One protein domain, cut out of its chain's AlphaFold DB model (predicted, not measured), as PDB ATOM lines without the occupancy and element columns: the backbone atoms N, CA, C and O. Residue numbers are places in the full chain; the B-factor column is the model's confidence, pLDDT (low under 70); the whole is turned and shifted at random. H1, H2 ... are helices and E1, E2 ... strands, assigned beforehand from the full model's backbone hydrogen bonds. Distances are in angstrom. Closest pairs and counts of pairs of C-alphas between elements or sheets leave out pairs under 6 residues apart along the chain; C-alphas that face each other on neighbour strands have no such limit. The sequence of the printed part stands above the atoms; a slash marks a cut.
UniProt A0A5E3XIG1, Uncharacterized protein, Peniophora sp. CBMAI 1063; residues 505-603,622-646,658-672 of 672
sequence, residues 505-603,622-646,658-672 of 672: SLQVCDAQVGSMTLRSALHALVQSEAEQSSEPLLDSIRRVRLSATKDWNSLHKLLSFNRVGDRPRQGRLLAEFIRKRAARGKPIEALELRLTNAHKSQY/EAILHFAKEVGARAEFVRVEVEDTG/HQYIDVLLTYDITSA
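This is residues 505 to 603, 622 to 646 and 658 to 672 of the 672 residues of an uncharacterized protein of Peniophora sp. CBMAI 1063 (UniProt A0A5E3XIG1). A twisted sheet of five strands makes a wall with helices over one face: H1 near the E1 edge, H2 over E2, and H4 over E5 and E4, while H3 runs among these helices and touches them. E4 and E5 pair as a long ribbon along one edge. The printed part has 139 residues with four named helices and five named strands, along the chain E1 H1 E2 H2 H3 E3 H4 E4 E5; the sheet is mixed, in the order E1 E2 E3 E5 E4. It is of mixed class, in two layers, and compact, with a radius of gyration of the C-alphas of 15.4 A and spans of 49 by 37 by 25 A.

Edge strand E1, residues 505 to 509, is parallel to E2, residues 543 to 548, at 13 degrees; N 506 and O 543 are 2.9 A apart, within hydrogen-bond range. E2 is parallel to E3, residues 590 to 595, at 15 degrees, with N 546 and O 592 at 2.8 A. E3 is antiparallel to E5, residues 658 to 666, at 159 degrees, with N 593 and O 663 at 2.8 A. E5 is antiparallel to edge strand E4, residues 634 to 644, at 153 degrees, with N 638 and O 662 at 2.8 A. H1, residues 517 to 528, is on the sheet, and E1, H1, E2 form a strand-helix-strand unit, two parallel neighbour strands with a helix between, its crossover right-handed. A second such right-handed unit is E2, H2, H3, E3, with H2 at residues 552 to 559 and H3 at residues 570 to 583. H4, residues 622 to 631, is on the same face as H2, 9.5 A high over the sheet, and runs along the strands, at 16 degrees to E5 on the local plane. H3, the hub, is not on the sheet. It touches H1 at a shallow tilt of 25 degrees, the same way, with C-alphas 526 and 577 closest at 4.6 A. With residues 570 to 572 alone H3 touches H2, where C-alphas 559 and 571 are closest at 4.1 A. H3 touches H4 at a shallow tilt of 30 degrees, with C-alphas 575 and 631 closest at 5.8 A. In H1, H2, H3 and H4 every O i to N i+4 pair is within hydrogen-bond range.

E1 begins at C-alpha 505, (185.782, 167.436, 169.809). From first to last C-alpha, H1 measures 16.9 A, H3 20.1 A, E4 29.8 A and E5 24.9 A. E5 ends at C-alpha 666, (177.658, 158.292, 162.984).

The C-alphas of Ser 534 and Tyr 603, the two farthest apart, are 50.3 A apart. Residues 604 to 621 and 647 to 657 are not printed, with gaps of 24.8 A and 10.6 A between the C-alphas across the cuts. The link from H1 to E2 is long, 14 residues. The mean pLDDT of the printed part is 72.9; 49 residues are under 70, among them 510 to 517, 595 to 603 and 640 to 646.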
ATOM      1  N   SER A 505     187.059 167.667 169.151       79.50
ATOM      2  CA  SER A 505     185.782 167.436 169.809       79.50
ATOM      3  C   SER A 505     185.324 168.676 170.563       79.50
ATOM      4  O   SER A 505     186.135 169.310 171.236       79.50
ATOM      5  N   LEU A 506     184.029 168.974 170.492       83.19
ATOM      6  CA  LEU A 506     183.363 170.025 171.256       83.19
ATOM      7  C   LEU A 506     182.199 169.424 172.036       83.19
ATOM      8  O   LEU A 506     181.242 168.944 171.438       83.19
ATOM      9  N   GLN A 507     182.256 169.471 173.360       81.31
ATOM     10  CA  GLN A 507     181.113 169.176 174.213       81.31
ATOM     11  C   GLN A 507     180.420 170.484 174.606       81.31
ATOM     12  O   GLN A 507     181.087 171.409 175.051       81.31
ATOM     13  N   VAL A 508     179.096 170.543 174.443       77.06
ATOM     14  CA  VAL A 508     178.221 171.637 174.879       77.06
ATOM     15  C   VAL A 508     177.174 171.067 175.832       77.06
ATOM     16  O   VAL A 508     176.421 170.154 175.484       77.06
ATOM     17  N   CYS A 509     177.124 171.575 177.059       71.75
ATOM     18  CA  CYS A 509     176.153 171.137 178.064       71.75
ATOM     19  C   CYS A 509     175.040 172.175 178.237       71.75
ATOM     20  O   CYS A 509     175.320 173.369 178.322       71.75
ATOM     21  N   ASP A 510     173.790 171.718 178.341       68.12
ATOM     22  CA  ASP A 510     172.667 172.573 178.730       68.12
ATOM     23  C   ASP A 510     172.786 172.938 180.219       68.12
ATOM     24  O   ASP A 510     172.982 172.070 181.076       68.12
ATOM     25  N   ALA A 511     172.706 174.229 180.526       55.16
ATOM     26  CA  ALA A 511     172.721 174.726 181.896       55.16
ATOM     27  C   ALA A 511     171.329 174.534 182.514       55.16
ATOM     28  O   ALA A 511     170.308 174.719 181.851       55.16
ATOM     29  N   GLN A 512     171.258 174.132 183.785       56.41
ATOM     30  CA  GLN A 512     169.988 173.809 184.434       56.41
ATOM     31  C   GLN A 512     168.977 174.973 184.346       56.41
ATOM     32  O   GLN A 512     169.223 176.050 184.866       56.41
ATOM     33  N   VAL A 513     167.804 174.688 183.760       45.62
ATOM     34  CA  VAL A 513     166.612 175.563 183.665       45.62
ATOM     35  C   VAL A 513     166.842 176.828 182.836       45.62
ATOM     36  O   VAL A 513     166.968 177.916 183.385       45.62
ATOM     37  N   GLY A 514     166.800 176.703 181.499       53.94
ATOM     38  CA  GLY A 514     166.573 177.905 180.695       53.94
ATOM     39  C   GLY A 514     166.944 177.996 179.213       53.94
ATOM     40  O   GLY A 514     166.987 179.119 178.747       53.94
ATOM     41  N   SER A 515     167.205 176.922 178.457       52.62
ATOM     42  CA  SER A 515     167.209 176.829 176.964       52.62
ATOM     43  C   SER A 515     167.904 177.899 176.073       52.62
ATOM     44  O   SER A 515     167.857 177.788 174.844       52.62
ATOM     45  N   MET A 516     168.574 178.925 176.600       58.41
ATOM     46  CA  MET A 516     169.175 180.008 175.798       58.41
ATOM     47  C   MET A 516     170.663 179.781 175.488       58.41
ATOM     48  O   MET A 516     171.134 180.199 174.429       58.41
ATOM     49  N   THR A 517     171.397 179.079 176.356       62.47
ATOM     50  CA  THR A 517     172.862 178.931 176.257       62.47
ATOM     51  C   THR A 517     173.274 178.077 175.061       62.47
ATOM     52  O   THR A 517     173.990 178.542 174.172       62.47
ATOM     53  N   LEU A 518     172.716 176.869 174.947       73.25
ATOM     54  CA  LEU A 518     172.987 175.973 173.825       73.25
ATOM     55  C   LEU A 518     172.587 176.587 172.480       73.25
ATOM     56  O   LEU A 518     173.276 176.413 171.479       73.25
ATOM     57  N   ARG A 519     171.478 177.331 172.445       76.81
ATOM     58  CA  ARG A 519     171.033 178.002 171.221       76.81
ATOM     59  C   ARG A 519     172.085 178.981 170.714       76.81
ATOM     60  O   ARG A 519     172.323 179.029 169.512       76.81
ATOM     61  N   SER A 520     172.676 179.756 171.614       74.69
ATOM     62  CA  SER A 520     173.658 180.775 171.255       74.69
ATOM     63  C   SER A 520     174.977 180.142 170.802       74.69
ATOM     64  O   SER A 520     175.526 180.563 169.787       74.69
ATOM     65  N   ALA A 521     175.400 179.053 171.458       76.94
ATOM     66  CA  ALA A 521     176.513 178.214 171.004       76.94
ATOM     67  C   ALA A 521     176.286 177.664 169.587       76.94
ATOM     68  O   ALA A 521     177.124 177.844 168.707       76.94
ATOM     69  N   LEU A 522     175.122 177.060 169.328       80.81
ATOM     70  CA  LEU A 522     174.780 176.529 168.006       80.81
ATOM     71  C   LEU A 522     174.685 177.630 166.949       80.81
ATOM     72  O   LEU A 522     175.180 177.449 165.843       80.81
ATOM     73  N   HIS A 523     174.096 178.779 167.279       82.25
ATOM     74  CA  HIS A 523     174.053 179.920 166.368       82.25
ATOM     75  C   HIS A 523     175.463 180.393 166.006       82.25
ATOM     76  O   HIS A 523     175.736 180.662 164.837       82.25
ATOM     77  N   ALA A 524     176.371 180.436 166.986       79.25
ATOM     78  CA  ALA A 524     177.750 180.819 166.744       79.25
ATOM     79  C   ALA A 524     178.472 179.861 165.799       79.25
ATOM     80  O   ALA A 524     179.129 180.299 164.854       79.25
ATOM     81  N   LEU A 525     178.279 178.560 166.006       83.56
ATOM     82  CA  LEU A 525     178.809 177.524 165.129       83.56
ATOM     83  C   LEU A 525     178.242 177.646 163.707       83.56
ATOM     84  O   LEU A 525     179.015 177.712 162.757       83.56
ATOM     85  N   VAL A 526     176.919 177.772 163.543       85.94
ATOM     86  CA  VAL A 526     176.271 177.937 162.225       85.94
ATOM     87  C   VAL A 526     176.787 179.166 161.483       85.94
ATOM     88  O   VAL A 526     177.089 179.091 160.291       85.94
ATOM     89  N   GLN A 527     176.864 180.307 162.168       83.12
ATOM     90  CA  GLN A 527     177.285 181.565 161.559       83.12
ATOM     91  C   GLN A 527     178.763 181.525 161.157       83.12
ATOM     92  O   GLN A 527     179.136 182.094 160.135       83.12
ATOM     93  N   SER A 528     179.588 180.795 161.909       81.81
ATOM     94  CA  SER A 528     180.989 180.559 161.558       81.81
ATOM     95  C   SER A 528     181.201 179.683 160.326       81.81
ATOM     96  O   SER A 528     182.287 179.678 159.757       81.81
ATOM     97  N   GLU A 529     180.174 178.946 159.911       84.38
ATOM     98  CA  GLU A 529     180.199 178.121 158.705       84.38
ATOM     99  C   GLU A 529     179.592 178.845 157.490       84.38
ATOM    100  O   GLU A 529     179.452 178.252 156.423       84.38
ATOM    101  N   ALA A 530     179.205 180.120 157.621       82.88
ATOM    102  CA  ALA A 530     178.683 180.909 156.508       82.88
ATOM    103  C   ALA A 530     179.795 181.327 155.523       82.88
ATOM    104  O   ALA A 530     180.912 181.657 155.927       82.88
ATOM    105  N   GLU A 531     179.448 181.372 154.232       60.16
ATOM    106  CA  GLU A 531     180.351 181.561 153.078       60.16
ATOM    107  C   GLU A 531     181.198 182.845 153.120       60.16
ATOM    108  O   GLU A 531     182.267 182.898 152.525       60.16
ATOM    109  N   GLN A 532     180.752 183.875 153.844       63.53
ATOM    110  CA  GLN A 532     181.455 185.160 153.964       63.53
ATOM    111  C   GLN A 532     182.476 185.203 155.114       63.53
ATOM    112  O   GLN A 532     183.142 186.219 155.311       63.53
ATOM    113  N   SER A 533     182.602 184.136 155.907       67.75
ATOM    114  CA  SER A 533     183.608 184.074 156.968       67.75
ATOM    115  C   SER A 533     184.961 183.646 156.391       67.75
ATOM    116  O   SER A 533     185.099 182.569 155.816       67.75
ATOM    117  N   SER A 534     185.979 184.493 156.541       62.84
ATOM    118  CA  SER A 534     187.337 184.204 156.061       62.84
ATOM    119  C   SER A 534     187.990 183.011 156.771       62.84
ATOM    120  O   SER A 534     188.896 182.403 156.211       62.84
ATOM    121  N   GLU A 535     187.522 182.644 157.970       71.81
ATOM    122  CA  GLU A 535     187.989 181.475 158.723       71.81
ATOM    123  C   GLU A 535     186.858 180.875 159.588       71.81
ATOM    124  O   GLU A 535     186.272 181.605 160.401       71.81
ATOM    125  N   PRO A 536     186.554 179.563 159.473       72.56
ATOM    126  CA  PRO A 536     185.648 178.888 160.396       72.56
ATOM    127  C   PRO A 536     186.243 178.819 161.796       72.56
ATOM    128  O   PRO A 536     187.439 178.594 161.986       72.56
ATOM    129  N   LEU A 537     185.367 178.952 162.787       67.81
ATOM    130  CA  LEU A 537     185.715 178.983 164.204       67.81
ATOM    131  C   LEU A 537     186.439 177.720 164.679       67.81
ATOM    132  O   LEU A 537     187.295 177.786 165.555       67.81
ATOM    133  N   LEU A 538     186.072 176.571 164.110       69.56
ATOM    134  CA  LEU A 538     186.473 175.252 164.581       69.56
ATOM    135  C   LEU A 538     186.679 174.298 163.401       69.56
ATOM    136  O   LEU A 538     186.037 173.257 163.269       69.56
ATOM    137  N   ASP A 539     187.572 174.683 162.497       76.06
ATOM    138  CA  ASP A 539     187.827 173.986 161.238       76.06
ATOM    139  C   ASP A 539     188.171 172.492 161.386       76.06
ATOM    140  O   ASP A 539     187.882 171.706 160.490       76.06
ATOM    141  N   SER A 540     188.725 172.077 162.528       76.56
ATOM    142  CA  SER A 540     189.133 170.686 162.775       76.56
ATOM    143  C   SER A 540     188.136 169.857 163.590       76.56
ATOM    144  O   SER A 540     188.439 168.702 163.900       76.56
ATOM    145  N   ILE A 541     186.962 170.400 163.945       81.94
ATOM    146  CA  ILE A 541     185.977 169.630 164.714       81.94
ATOM    147  C   ILE A 541     185.477 168.453 163.892       81.94
ATOM    148  O   ILE A 541     184.935 168.611 162.800       81.94
ATOM    149  N   ARG A 542     185.618 167.276 164.496       82.00
ATOM    150  CA  ARG A 542     185.115 165.994 164.005       82.00
ATOM    151  C   ARG A 542     184.020 165.442 164.904       82.00
ATOM    152  O   ARG A 542     183.197 164.664 164.443       82.00
ATOM    153  N   ARG A 543     183.981 165.832 166.180       83.62
ATOM    154  CA  ARG A 543     183.005 165.330 167.149       83.62
ATOM    155  C   ARG A 543     182.288 166.457 167.868       83.62
ATOM    156  O   ARG A 543     182.907 167.417 168.320       83.62
ATOM    157  N   VAL A 544     180.977 166.330 168.006       84.75
ATOM    158  CA  VAL A 544     180.163 167.247 168.807       84.75
ATOM    159  C   VAL A 544     179.441 166.422 169.853       84.75
ATOM    160  O   VAL A 544     178.829 165.416 169.523       84.75
ATOM    161  N   ARG A 545     179.490 166.825 171.115       85.00
ATOM    162  CA  ARG A 545     178.723 166.192 172.183       85.00
ATOM    163  C   ARG A 545     177.746 167.190 172.771       85.00
ATOM    164  O   ARG A 545     178.150 168.257 173.206       85.00
ATOM    165  N   LEU A 546     176.478 166.826 172.862       82.38
ATOM    166  CA  LEU A 546     175.446 167.620 173.515       82.38
ATOM    167  C   LEU A 546     174.980 166.881 174.761       82.38
ATOM    168  O   LEU A 546     174.585 165.723 174.678       82.38
ATOM    169  N   SER A 547     175.045 167.525 175.925       75.94
ATOM    170  CA  SER A 547     174.568 166.924 177.178       75.94
ATOM    171  C   SER A 547     173.349 167.666 177.717       75.94
ATOM    172  O   SER A 547     173.408 168.879 177.895       75.94
ATOM    173  N   ALA A 548     172.271 166.943 178.024       73.00
ATOM    174  CA  ALA A 548     171.093 167.462 178.721       73.00
ATOM    175  C   ALA A 548     171.088 166.975 180.183       73.00
ATOM    176  O   ALA A 548     171.368 165.808 180.450       73.00
ATOM    177  N   THR A 549     170.808 167.863 181.144       64.75
ATOM    178  CA  THR A 549     171.057 167.621 182.585       64.75
ATOM    179  C   THR A 549     169.852 167.190 183.419       64.75
ATOM    180  O   THR A 549     169.990 167.081 184.640       64.75
ATOM    181  N   LYS A 550     168.668 167.034 182.817       66.06
ATOM    182  CA  LYS A 550     167.415 166.818 183.562       66.06
ATOM    183  C   LYS A 550     166.628 165.609 183.089       66.06
ATOM    184  O   LYS A 550     166.450 164.671 183.852       66.06
ATOM    185  N   ASP A 551     166.148 165.642 181.852       71.50
ATOM    186  CA  ASP A 551     165.244 164.625 181.330       71.50
ATOM    187  C   ASP A 551     165.308 164.531 179.799       71.50
ATOM    188  O   ASP A 551     165.851 165.398 179.101       71.50
ATOM    189  N   TRP A 552     164.712 163.465 179.266       70.69
ATOM    190  CA  TRP A 552     164.539 163.290 177.828       70.69
ATOM    191  C   TRP A 552     163.699 164.398 177.189       70.69
ATOM    192  O   TRP A 552     163.911 164.727 176.026       70.69
ATOM    193  N   ASN A 553     162.783 165.023 177.934       73.69
ATOM    194  CA  ASN A 553     162.003 166.155 177.439       73.69
ATOM    195  C   ASN A 553     162.886 167.362 177.104       73.69
ATOM    196  O   ASN A 553     162.604 168.067 176.138       73.69
ATOM    197  N   SER A 554     163.951 167.599 177.865       74.00
ATOM    198  CA  SER A 554     164.922 168.663 177.610       74.00
ATOM    199  C   SER A 554     165.698 168.379 176.325       74.00
ATOM    200  O   SER A 554     165.775 169.247 175.458       74.00
ATOM    201  N   LEU A 555     166.159 167.136 176.137       73.31
ATOM    202  CA  LEU A 555     166.817 166.705 174.900       73.31
ATOM    203  C   LEU A 555     165.862 166.732 173.691       73.31
ATOM    204  O   LEU A 555     166.225 167.179 172.608       73.31
ATOM    205  N   HIS A 556     164.610 166.321 173.867       75.44
ATOM    206  CA  HIS A 556     163.596 166.396 172.820       75.44
ATOM    207  C   HIS A 556     163.269 167.845 172.451       75.44
ATOM    208  O   HIS A 556     163.210 168.179 171.273       75.44
ATOM    209  N   LYS A 557     163.088 168.743 173.430       75.50
ATOM    210  CA  LYS A 557     162.891 170.182 173.175       75.50
ATOM    211  C   LYS A 557     164.068 170.769 172.397       75.50
ATOM    212  O   LYS A 557     163.842 171.545 171.469       75.50
ATOM    213  N   LEU A 558     165.280 170.339 172.735       72.00
ATOM    214  CA  LEU A 558     166.522 170.710 172.070       72.00
ATOM    215  C   LEU A 558     166.559 170.253 170.606       72.00
ATOM    216  O   LEU A 558     166.921 171.039 169.734       72.00
ATOM    217  N   LEU A 559     166.104 169.036 170.306       75.31
ATOM    218  CA  LEU A 559     166.133 168.466 168.950       75.31
ATOM    219  C   LEU A 559     164.874 168.742 168.115       75.31
ATOM    220  O   LEU A 559     164.894 168.590 166.899       75.31
ATOM    221  N   SER A 560     163.770 169.145 168.740       74.62
ATOM    222  CA  SER A 560     162.480 169.294 168.064       74.62
ATOM    223  C   SER A 560     162.469 170.408 167.003       74.62
ATOM    224  O   SER A 560     162.900 171.535 167.253       74.62
ATOM    225  N   PHE A 561     161.891 170.107 165.834       61.50
ATOM    226  CA  PHE A 561     161.830 171.009 164.673       61.50
ATOM    227  C   PHE A 561     160.568 171.890 164.602       61.50
ATOM    228  O   PHE A 561     160.558 172.894 163.888       61.50
ATOM    229  N   ASN A 562     159.510 171.563 165.352       63.19
ATOM    230  CA  ASN A 562     158.225 172.275 165.287       63.19
ATOM    231  C   ASN A 562     158.347 173.719 165.804       63.19
ATOM    232  O   ASN A 562     158.836 173.938 166.906       63.19
ATOM    233  N   ARG A 563     157.886 174.724 165.051       52.53
ATOM    234  CA  ARG A 563     157.927 176.135 165.486       52.53
ATOM    235  C   ARG A 563     157.064 176.366 166.733       52.53
ATOM    236  O   ARG A 563     155.929 175.913 166.804       52.53
ATOM    237  N   VAL A 564     157.583 177.135 167.689       55.66
ATOM    238  CA  VAL A 564     156.768 177.903 168.647       55.66
ATOM    239  C   VAL A 564     157.176 179.360 168.444       55.66
ATOM    240  O   VAL A 564     158.265 179.755 168.857       55.66
ATOM    241  N   GLY A 565     156.354 180.117 167.712       72.00
ATOM    242  CA  GLY A 565     156.650 181.488 167.264       72.00
ATOM    243  C   GLY A 565     157.647 181.597 166.092       72.00
ATOM    244  O   GLY A 565     157.919 180.616 165.400       72.00
ATOM    245  N   ASP A 566     158.211 182.798 165.895       56.75
ATOM    246  CA  ASP A 566     159.112 183.170 164.777       56.75
ATOM    247  C   ASP A 566     160.583 182.757 164.943       56.75
ATOM    248  O   ASP A 566     161.425 183.001 164.078       56.75
ATOM    249  N   ARG A 567     160.945 182.120 166.057       61.78
ATOM    250  CA  ARG A 567     162.345 181.809 166.359       61.78
ATOM    251  C   ARG A 567     162.721 180.400 165.867       61.78
ATOM    252  O   ARG A 567     162.031 179.447 166.231       61.78
ATOM    253  N   PRO A 568     163.823 180.221 165.109       61.00
ATOM    254  CA  PRO A 568     164.310 178.886 164.762       61.00
ATOM    255  C   PRO A 568     164.662 178.104 166.038       61.00
ATOM    256  O   PRO A 568     165.322 178.635 166.937       61.00
ATOM    257  N   ARG A 569     164.178 176.858 166.139       73.25
ATOM    258  CA  ARG A 569     164.515 175.949 167.246       73.25
ATOM    259  C   ARG A 569     165.954 175.436 167.122       73.25
ATOM    260  O   ARG A 569     166.516 175.400 166.030       73.25
ATOM    261  N   GLN A 570     166.529 175.030 168.254       79.19
ATOM    262  CA  GLN A 570     167.919 174.578 168.392       79.19
ATOM    263  C   GLN A 570     168.273 173.416 167.447       79.19
ATOM    264  O   GLN A 570     169.314 173.472 166.800       79.19
ATOM    265  N   GLY A 571     167.384 172.430 167.278       79.31
ATOM    266  CA  GLY A 571     167.585 171.306 166.355       79.31
ATOM    267  C   GLY A 571     167.812 171.739 164.904       79.31
ATOM    268  O   GLY A 571     168.672 171.188 164.224       79.31
ATOM    269  N   ARG A 572     167.139 172.807 164.450       85.00
ATOM    270  CA  ARG A 572     167.348 173.354 163.102       85.00
ATOM    271  C   ARG A 572     168.729 173.985 162.949       85.00
ATOM    272  O   ARG A 572     169.365 173.770 161.925       85.00
ATOM    273  N   LEU A 573     169.194 174.721 163.961       86.19
ATOM    274  CA  LEU A 573     170.541 175.303 163.967       86.19
ATOM    275  C   LEU A 573     171.608 174.204 163.963       86.19
ATOM    276  O   LEU A 573     172.556 174.267 163.193       86.19
ATOM    277  N   LEU A 574     171.432 173.158 164.773       87.12
ATOM    278  CA  LEU A 574     172.353 172.023 164.798       87.12
ATOM    279  C   LEU A 574     172.399 171.287 163.447       87.12
ATOM    280  O   LEU A 574     173.483 171.005 162.943       87.12
ATOM    281  N   ALA A 575     171.240 171.022 162.833       88.19
ATOM    282  CA  ALA A 575     171.166 170.407 161.508       88.19
ATOM    283  C   ALA A 575     171.800 171.294 160.423       88.19
ATOM    284  O   ALA A 575     172.523 170.804 159.558       88.19
ATOM    285  N   GLU A 576     171.564 172.606 160.478       90.00
ATOM    286  CA  GLU A 576     172.170 173.572 159.562       90.00
ATOM    287  C   GLU A 576     173.696 173.608 159.695       90.00
ATOM    288  O   GLU A 576     174.392 173.580 158.682       90.00
ATOM    289  N   PHE A 577     174.219 173.604 160.924       88.81
ATOM    290  CA  PHE A 577     175.655 173.537 161.194       88.81
ATOM    291  C   PHE A 577     176.284 172.281 160.580       88.81
ATOM    292  O   PHE A 577     177.260 172.383 159.836       88.81
ATOM    293  N   ILE A 578     175.686 171.111 160.827       88.69
ATOM    294  CA  ILE A 578     176.156 169.831 160.282       88.69
ATOM    295  C   ILE A 578     176.174 169.859 158.748       88.69
ATOM    296  O   ILE A 578     177.185 169.509 158.138       88.69
ATOM    297  N   ARG A 579     175.087 170.319 158.113       88.25
ATOM    298  CA  ARG A 579     174.987 170.382 156.645       88.25
ATOM    299  C   ARG A 579     176.002 171.338 156.034       88.25
ATOM    300  O   ARG A 579     176.653 170.975 155.059       88.25
ATOM    301  N   LYS A 580     176.153 172.541 156.598       88.25
ATOM    302  CA  LYS A 580     177.123 173.529 156.103       88.25
ATOM    303  C   LYS A 580     178.552 172.994 156.185       88.25
ATOM    304  O   LYS A 580     179.309 173.148 155.234       88.25
ATOM    305  N   ARG A 581     178.902 172.288 157.264       86.75
ATOM    306  CA  ARG A 581     180.203 171.615 157.378       86.75
ATOM    307  C   ARG A 581     180.402 170.494 156.369       86.75
ATOM    308  O   ARG A 581     181.462 170.418 155.746       86.75
ATOM    309  N   ALA A 582     179.394 169.643 156.187       85.31
ATOM    310  CA  ALA A 582     179.439 168.584 155.186       85.31
ATOM    311  C   ALA A 582     179.641 169.161 153.772       85.31
ATOM    312  O   ALA A 582     180.517 168.700 153.049       85.31
ATOM    313  N   ALA A 583     178.931 170.241 153.421       86.38
ATOM    314  CA  ALA A 583     179.066 170.926 152.131       86.38
ATOM    315  C   ALA A 583     180.472 171.508 151.881       86.38
ATOM    316  O   ALA A 583     180.883 171.663 150.735       86.38
ATOM    317  N   ARG A 584     181.233 171.797 152.942       84.00
ATOM    318  CA  ARG A 584     182.630 172.258 152.873       84.00
ATOM    319  C   ARG A 584     183.659 171.121 152.834       84.00
ATOM    320  O   ARG A 584     184.856 171.392 152.915       84.00
ATOM    321  N   GLY A 585     183.216 169.864 152.775       85.62
ATOM    322  CA  GLY A 585     184.095 168.692 152.801       85.62
ATOM    323  C   GLY A 585     184.716 168.411 154.173       85.62
ATOM    324  O   GLY A 585     185.741 167.739 154.253       85.62
ATOM    325  N   LYS A 586     184.128 168.932 155.261       86.38
ATOM    326  CA  LYS A 586     184.595 168.694 156.640       86.38
ATOM    327  C   LYS A 586     183.456 168.196 157.531       86.38
ATOM    328  O   LYS A 586     183.101 168.886 158.494       86.38
ATOM    329  N   PRO A 587     182.843 167.043 157.202       84.88
ATOM    330  CA  PRO A 587     181.700 166.531 157.943       84.88
ATOM    331  C   PRO A 587     182.062 166.274 159.410       84.88
ATOM    332  O   PRO A 587     183.206 165.979 159.755       84.88
ATOM    333  N   ILE A 588     181.059 166.382 160.279       85.25
ATOM    334  CA  ILE A 588     181.164 165.872 161.646       85.25
ATOM    335  C   ILE A 588     181.139 164.346 161.546       85.25
ATOM    336  O   ILE A 588     180.259 163.792 160.905       85.25
ATOM    337  N   GLU A 589     182.109 163.673 162.153       84.00
ATOM    338  CA  GLU A 589     182.237 162.213 162.158       84.00
ATOM    339  C   GLU A 589     181.336 161.572 163.222       84.00
ATOM    340  O   GLU A 589     180.797 160.486 163.010       84.00
ATOM    341  N   ALA A 590     181.155 162.250 164.363       83.25
ATOM    342  CA  ALA A 590     180.309 161.772 165.452       83.25
ATOM    343  C   ALA A 590     179.548 162.907 166.151       83.25
ATOM    344  O   ALA A 590     180.136 163.917 166.547       83.25
ATOM    345  N   LEU A 591     178.246 162.721 166.364       84.25
ATOM    346  CA  LEU A 591     177.445 163.558 167.257       84.25
ATOM    347  C   LEU A 591     176.929 162.708 168.428       84.25
ATOM    348  O   LEU A 591     176.130 161.798 168.245       84.25
ATOM    349  N   GLU A 592     177.400 163.002 169.635       83.12
ATOM    350  CA  GLU A 592     177.044 162.289 170.863       83.12
ATOM    351  C   GLU A 592     175.975 163.067 171.639       83.12
ATOM    352  O   GLU A 592     176.189 164.217 172.016       83.12
ATOM    353  N   LEU A 593     174.830 162.454 171.922       80.88
ATOM    354  CA  LEU A 593     173.780 163.039 172.756       80.88
ATOM    355  C   LEU A 593     173.748 162.302 174.097       80.88
ATOM    356  O   LEU A 593     173.450 161.108 174.141       80.88
ATOM    357  N   ARG A 594     174.051 163.009 175.188       76.62
ATOM    358  CA  ARG A 594     174.165 162.444 176.538       76.62
ATOM    359  C   ARG A 594     173.086 162.978 177.470       76.62
ATOM    360  O   ARG A 594     172.832 164.181 177.531       76.62
ATOM    361  N   LEU A 595     172.503 162.093 178.271       69.88
ATOM    362  CA  LEU A 595     171.570 162.454 179.337       69.88
ATOM    363  C   LEU A 595     172.248 162.310 180.691       69.88
ATOM    364  O   LEU A 595     172.418 161.223 181.231       69.88
ATOM    365  N   THR A 596     172.637 163.443 181.252       64.81
ATOM    366  CA  THR A 596     173.161 163.524 182.614       64.81
ATOM    367  C   THR A 596     171.988 163.630 183.598       64.81
ATOM    368  O   THR A 596     171.107 164.460 183.407       64.81
ATOM    369  N   ASN A 597     171.965 162.791 184.641       60.84
ATOM    370  CA  ASN A 597     170.941 162.741 185.709       60.84
ATOM    371  C   ASN A 597     169.552 162.161 185.367       60.84
ATOM    372  O   ASN A 597     168.615 162.398 186.127       60.84
ATOM    373  N   ALA A 598     169.403 161.349 184.314       56.66
ATOM    374  CA  ALA A 598     168.117 160.706 183.983       56.66
ATOM    375  C   ALA A 598     167.500 159.885 185.141       56.66
ATOM    376  O   ALA A 598     166.296 159.654 185.174       56.66
ATOM    377  N   HIS A 599     168.313 159.467 186.114       56.47
ATOM    378  CA  HIS A 599     167.844 158.759 187.299       56.47
ATOM    379  C   HIS A 599     167.128 159.654 188.317       56.47
ATOM    380  O   HIS A 599     166.214 159.185 188.988       56.47
ATOM    381  N   LYS A 600     167.491 160.941 188.441       58.09
ATOM    382  CA  LYS A 600     166.876 161.831 189.442       58.09
ATOM    383  C   LYS A 600     165.419 162.145 189.110       58.09
ATOM    384  O   LYS A 600     164.629 162.327 190.027       58.09
ATOM    385  N   SER A 601     165.048 162.158 187.826       53.41
ATOM    386  CA  SER A 601     163.657 162.387 187.415       53.41
ATOM    387  C   SER A 601     162.734 161.206 187.725       53.41
ATOM    388  O   SER A 601     161.536 161.413 187.875       53.41
ATOM    389  N   GLN A 602     163.267 159.982 187.848       53.84
ATOM    390  CA  GLN A 602     162.465 158.793 188.165       53.84
ATOM    391  C   GLN A 602     161.985 158.758 189.626       53.84
ATOM    392  O   GLN A 602     161.028 158.055 189.919       53.84
ATOM    393  N   TYR A 603     162.614 159.515 190.536       54.41
ATOM    394  CA  TYR A 603     162.239 159.538 191.960       54.41
ATOM    395  C   TYR A 603     161.173 160.568 192.316       54.41
ATOM    396  O   TYR A 603     160.557 160.460 193.370       54.41
ATOM    397  N   GLU A 622     162.071 158.410 168.571       85.69
ATOM    398  CA  GLU A 622     161.590 158.727 167.223       85.69
ATOM    399  C   GLU A 622     162.044 160.120 166.769       85.69
ATOM    400  O   GLU A 622     162.544 160.271 165.657       85.69
ATOM    401  N   ALA A 623     161.977 161.127 167.645       82.25
ATOM    402  CA  ALA A 623     162.482 162.464 167.335       82.25
ATOM    403  C   ALA A 623     163.994 162.478 167.048       82.25
ATOM    404  O   ALA A 623     164.450 163.197 166.158       82.25
ATOM    405  N   ILE A 624     164.774 161.669 167.771       83.25
ATOM    406  CA  ILE A 624     166.217 161.512 167.546       83.25
ATOM    407  C   ILE A 624     166.493 160.805 166.217       83.25
ATOM    408  O   ILE A 624     167.356 161.247 165.466       83.25
ATOM    409  N   LEU A 625     165.747 159.745 165.898       86.62
ATOM    410  CA  LEU A 625     165.847 159.050 164.613       86.62
ATOM    411  C   LEU A 625     165.457 159.962 163.444       86.62
ATOM    412  O   LEU A 625     166.126 159.959 162.411       86.62
ATOM    413  N   HIS A 626     164.415 160.777 163.614       86.75
ATOM    414  CA  HIS A 626     164.026 161.793 162.642       86.75
ATOM    415  C   HIS A 626     165.145 162.820 162.442       86.75
ATOM    416  O   HIS A 626     165.517 163.104 161.307       86.75
ATOM    417  N   PHE A 627     165.714 163.347 163.532       85.75
ATOM    418  CA  PHE A 627     166.859 164.256 163.478       85.75
ATOM    419  C   PHE A 627     168.056 163.615 162.757       85.75
ATOM    420  O   PHE A 627     168.625 164.233 161.862       85.75
ATOM    421  N   ALA A 628     168.398 162.366 163.092       85.94
ATOM    422  CA  ALA A 628     169.479 161.606 162.465       85.94
ATOM    423  C   ALA A 628     169.287 161.504 160.949       85.94
ATOM    424  O   ALA A 628     170.165 161.890 160.181       85.94
ATOM    425  N   LYS A 629     168.090 161.086 160.518       86.81
ATOM    426  CA  LYS A 629     167.710 161.025 159.105       86.81
ATOM    427  C   LYS A 629     167.827 162.389 158.428       86.81
ATOM    428  O   LYS A 629     168.319 162.480 157.308       86.81
ATOM    429  N   GLU A 630     167.391 163.446 159.104       86.56
ATOM    430  CA  GLU A 630     167.411 164.808 158.577       86.56
ATOM    431  C   GLU A 630     168.836 165.345 158.322       86.56
ATOM    432  O   GLU A 630     169.039 166.174 157.423       86.56
ATOM    433  N   VAL A 631     169.820 164.882 159.096       83.81
ATOM    434  CA  VAL A 631     171.233 165.252 158.931       83.81
ATOM    435  C   VAL A 631     172.045 164.209 158.160       83.81
ATOM    436  O   VAL A 631     173.238 164.407 157.968       83.81
ATOM    437  N   GLY A 632     171.416 163.126 157.689       85.31
ATOM    438  CA  GLY A 632     172.101 162.040 156.981       85.31
ATOM    439  C   GLY A 632     172.992 161.173 157.881       85.31
ATOM    440  O   GLY A 632     173.960 160.596 157.399       85.31
ATOM    441  N   ALA A 633     172.691 161.095 159.179       85.50
ATOM    442  CA  ALA A 633     173.400 160.265 160.149       85.50
ATOM    443  C   ALA A 633     172.624 158.988 160.497       85.50
ATOM    444  O   ALA A 633     171.391 158.941 160.455       85.50
ATOM    445  N   ARG A 634     173.352 157.970 160.956       85.44
ATOM    446  CA  ARG A 634     172.812 156.781 161.614       85.44
ATOM    447  C   ARG A 634     172.837 156.977 163.126       85.44
ATOM    448  O   ARG A 634     173.890 157.259 163.686       85.44
ATOM    449  N   ALA A 635     171.698 156.783 163.791       85.19
ATOM    450  CA  ALA A 635     171.622 156.790 165.252       85.19
ATOM    451  C   ALA A 635     171.832 155.396 165.842       85.19
ATOM    452  O   ALA A 635     171.154 154.442 165.460       85.19
ATOM    453  N   GLU A 636     172.724 155.305 166.821       85.44
ATOM    454  CA  GLU A 636     172.934 154.140 167.667       85.44
ATOM    455  C   GLU A 636     172.639 154.503 169.123       85.44
ATOM    456  O   GLU A 636     173.095 155.527 169.626       85.44
ATOM    457  N   PHE A 637     171.849 153.672 169.798       81.44
ATOM    458  CA  PHE A 637     171.450 153.867 171.189       81.44
ATOM    459  C   PHE A 637     172.279 152.933 172.076       81.44
ATOM    460  O   PHE A 637     172.017 151.733 172.130       81.44
ATOM    461  N   VAL A 638     173.272 153.481 172.772       77.69
ATOM    462  CA  VAL A 638     174.207 152.736 173.618       77.69
ATOM    463  C   VAL A 638     173.723 152.769 175.061       77.69
ATOM    464  O   VAL A 638     173.546 153.838 175.643       77.69
ATOM    465  N   ARG A 639     173.513 151.597 175.664       70.88
ATOM    466  CA  ARG A 639     173.177 151.495 177.088       70.88
ATOM    467  C   ARG A 639     174.451 151.671 177.907       70.88
ATOM    468  O   ARG A 639     175.408 150.926 177.718       70.88
ATOM    469  N   VAL A 640     174.454 152.635 178.818       64.62
ATOM    470  CA  VAL A 640     175.579 152.893 179.716       64.62
ATOM    471  C   VAL A 640     175.119 152.669 181.144       64.62
ATOM    472  O   VAL A 640     174.107 153.224 181.579       64.62
ATOM    473  N   GLU A 641     175.868 151.839 181.861       59.69
ATOM    474  CA  GLU A 641     175.663 151.584 183.281       59.69
ATOM    475  C   GLU A 641     176.575 152.509 184.076       59.69
ATOM    476  O   GLU A 641     177.790 152.523 183.881       59.69
ATOM    477  N   VAL A 642     175.984 153.318 184.953       55.59
ATOM    478  CA  VAL A 642     176.748 154.128 185.901       55.59
ATOM    479  C   VAL A 642     176.350 153.762 187.308       55.59
ATOM    480  O   VAL A 642     175.176 153.809 187.686       55.59
ATOM    481  N   GLU A 643     177.372 153.438 188.086       48.81
ATOM    482  CA  GLU A 643     177.281 153.355 189.529       48.81
ATOM    483  C   GLU A 643     177.111 154.766 190.083       48.81
ATOM    484  O   GLU A 643     178.040 155.578 190.084       48.81
ATOM    485  N   ASP A 644     175.894 155.074 190.524       52.56
ATOM    486  CA  ASP A 644     175.638 156.297 191.263       52.56
ATOM    487  C   ASP A 644     175.772 156.022 192.756       52.56
ATOM    488  O   ASP A 644     175.112 155.158 193.337       52.56
ATOM    489  N   THR A 645     176.632 156.796 193.399       47.25
ATOM    490  CA  THR A 645     176.719 156.833 194.849       47.25
ATOM    491  C   THR A 645     175.754 157.906 195.344       47.25
ATOM    492  O   THR A 645     176.197 159.004 195.680       47.25
ATOM    493  N   GLY A 646     174.454 157.610 195.343       46.34
ATOM    494  CA  GLY A 646     173.423 158.562 195.764       46.34
ATOM    495  C   GLY A 646     173.638 159.141 197.174       46.34
ATOM    496  O   GLY A 646     174.420 158.612 197.975       46.34
ATOM    497  N   HIS A 658     172.330 152.697 187.568       51.88
ATOM    498  CA  HIS A 658     171.487 153.461 186.664       51.88
ATOM    499  C   HIS A 658     171.876 153.136 185.232       51.88
ATOM    500  O   HIS A 658     173.039 153.254 184.848       51.88
ATOM    501  N   GLN A 659     170.886 152.751 184.439       49.12
ATOM    502  CA  GLN A 659     171.038 152.569 183.006       49.12
ATOM    503  C   GLN A 659     170.519 153.818 182.309       49.12
ATOM    504  O   GLN A 659     169.352 154.183 182.459       49.12
ATOM    505  N   TYR A 660     171.373 154.473 181.536       62.56
ATOM    506  CA  TYR A 660     170.943 155.506 180.599       62.56
ATOM    507  C   TYR A 660     171.329 155.129 179.173       62.56
ATOM    508  O   TYR A 660     172.066 154.171 178.944       62.56
ATOM    509  N   ILE A 661     170.754 155.847 178.212       61.31
ATOM    510  CA  ILE A 661     170.982 155.620 176.790       61.31
ATOM    511  C   ILE A 661     171.745 156.828 176.254       61.31
ATOM    512  O   ILE A 661     171.188 157.925 176.204       61.31
ATOM    513  N   ASP A 662     172.999 156.620 175.871       66.75
ATOM    514  CA  ASP A 662     173.740 157.571 175.047       66.75
ATOM    515  C   ASP A 662     173.333 157.357 173.588       66.75
ATOM    516  O   ASP A 662     173.110 156.223 173.156       66.75
ATOM    517  N   VAL A 663     173.200 158.437 172.818       70.31
ATOM    518  CA  VAL A 663     172.950 158.329 171.376       70.31
ATOM    519  C   VAL A 663     174.190 158.754 170.622       70.31
ATOM    520  O   VAL A 663     174.614 159.903 170.728       70.31
ATOM    521  N   LEU A 664     174.739 157.837 169.838       76.06
ATOM    522  CA  LEU A 664     175.831 158.104 168.922       76.06
ATOM    523  C   LEU A 664     175.270 158.243 167.508       76.06
ATOM    524  O   LEU A 664     174.690 157.310 166.960       76.06
ATOM    525  N   LEU A 665     175.437 159.419 166.919       75.00
ATOM    526  CA  LEU A 665     175.127 159.678 165.522       75.00
ATOM    527  C   LEU A 665     176.418 159.566 164.716       75.00
ATOM    528  O   LEU A 665     177.306 160.402 164.872       75.00
ATOM    529  N   THR A 666     176.521 158.531 163.886       75.88
ATOM    530  CA  THR A 666     177.658 158.292 162.984       75.88
ATOM    531  C   THR A 666     177.264 158.601 161.546       75.88
ATOM    532  O   THR A 666     176.105 158.436 161.163       75.88
ATOM    533  N   TYR A 667     178.214 159.070 160.744       74.62
ATOM    534  CA  TYR A 667     178.001 159.383 159.332       74.62
ATOM    535  C   TYR A 667     178.772 158.373 158.482       74.62
ATOM    536  O   TYR A 667     179.939 158.106 158.763       74.62
ATOM    537  N   ASP A 668     178.141 157.821 157.443       69.69
ATOM    538  CA  ASP A 668     178.831 156.964 156.473       69.69
ATOM    539  C   ASP A 668     179.687 157.837 155.549       69.69
ATOM    540  O   ASP A 668     179.230 158.349 154.525       69.69
ATOM    541  N   ILE A 669     180.959 158.004 155.917       60.75
ATOM    542  CA  ILE A 669     181.934 158.829 155.181       60.75
ATOM    543  C   ILE A 669     182.206 158.250 153.774       60.75
ATOM    544  O   ILE A 669     182.725 158.935 152.903       60.75
ATOM    545  N   THR A 670     181.816 157.001 153.510       58.31
ATOM    546  CA  THR A 670     182.094 156.281 152.259       58.31
ATOM    547  C   THR A 670     181.168 156.621 151.088       58.31
ATOM    548  O   THR A 670     181.349 156.047 150.019       58.31
ATOM    549  N   SER A 671     180.171 157.497 151.259       49.19
ATOM    550  CA  SER A 671     179.158 157.776 150.220       49.19
ATOM    551  C   SER A 671     179.124 159.217 149.682       49.19
ATOM    552  O   SER A 671     178.223 159.531 148.904       49.19
ATOM    553  N   ALA A 672     180.086 160.069 150.060       45.16
ATOM    554  CA  ALA A 672     180.167 161.479 149.650       45.16
ATOM    555  C   ALA A 672     181.273 161.754 148.624       45.16
ATOM    556  O   ALA A 672     182.387 161.205 148.797       45.16
TER     557      ALA A 672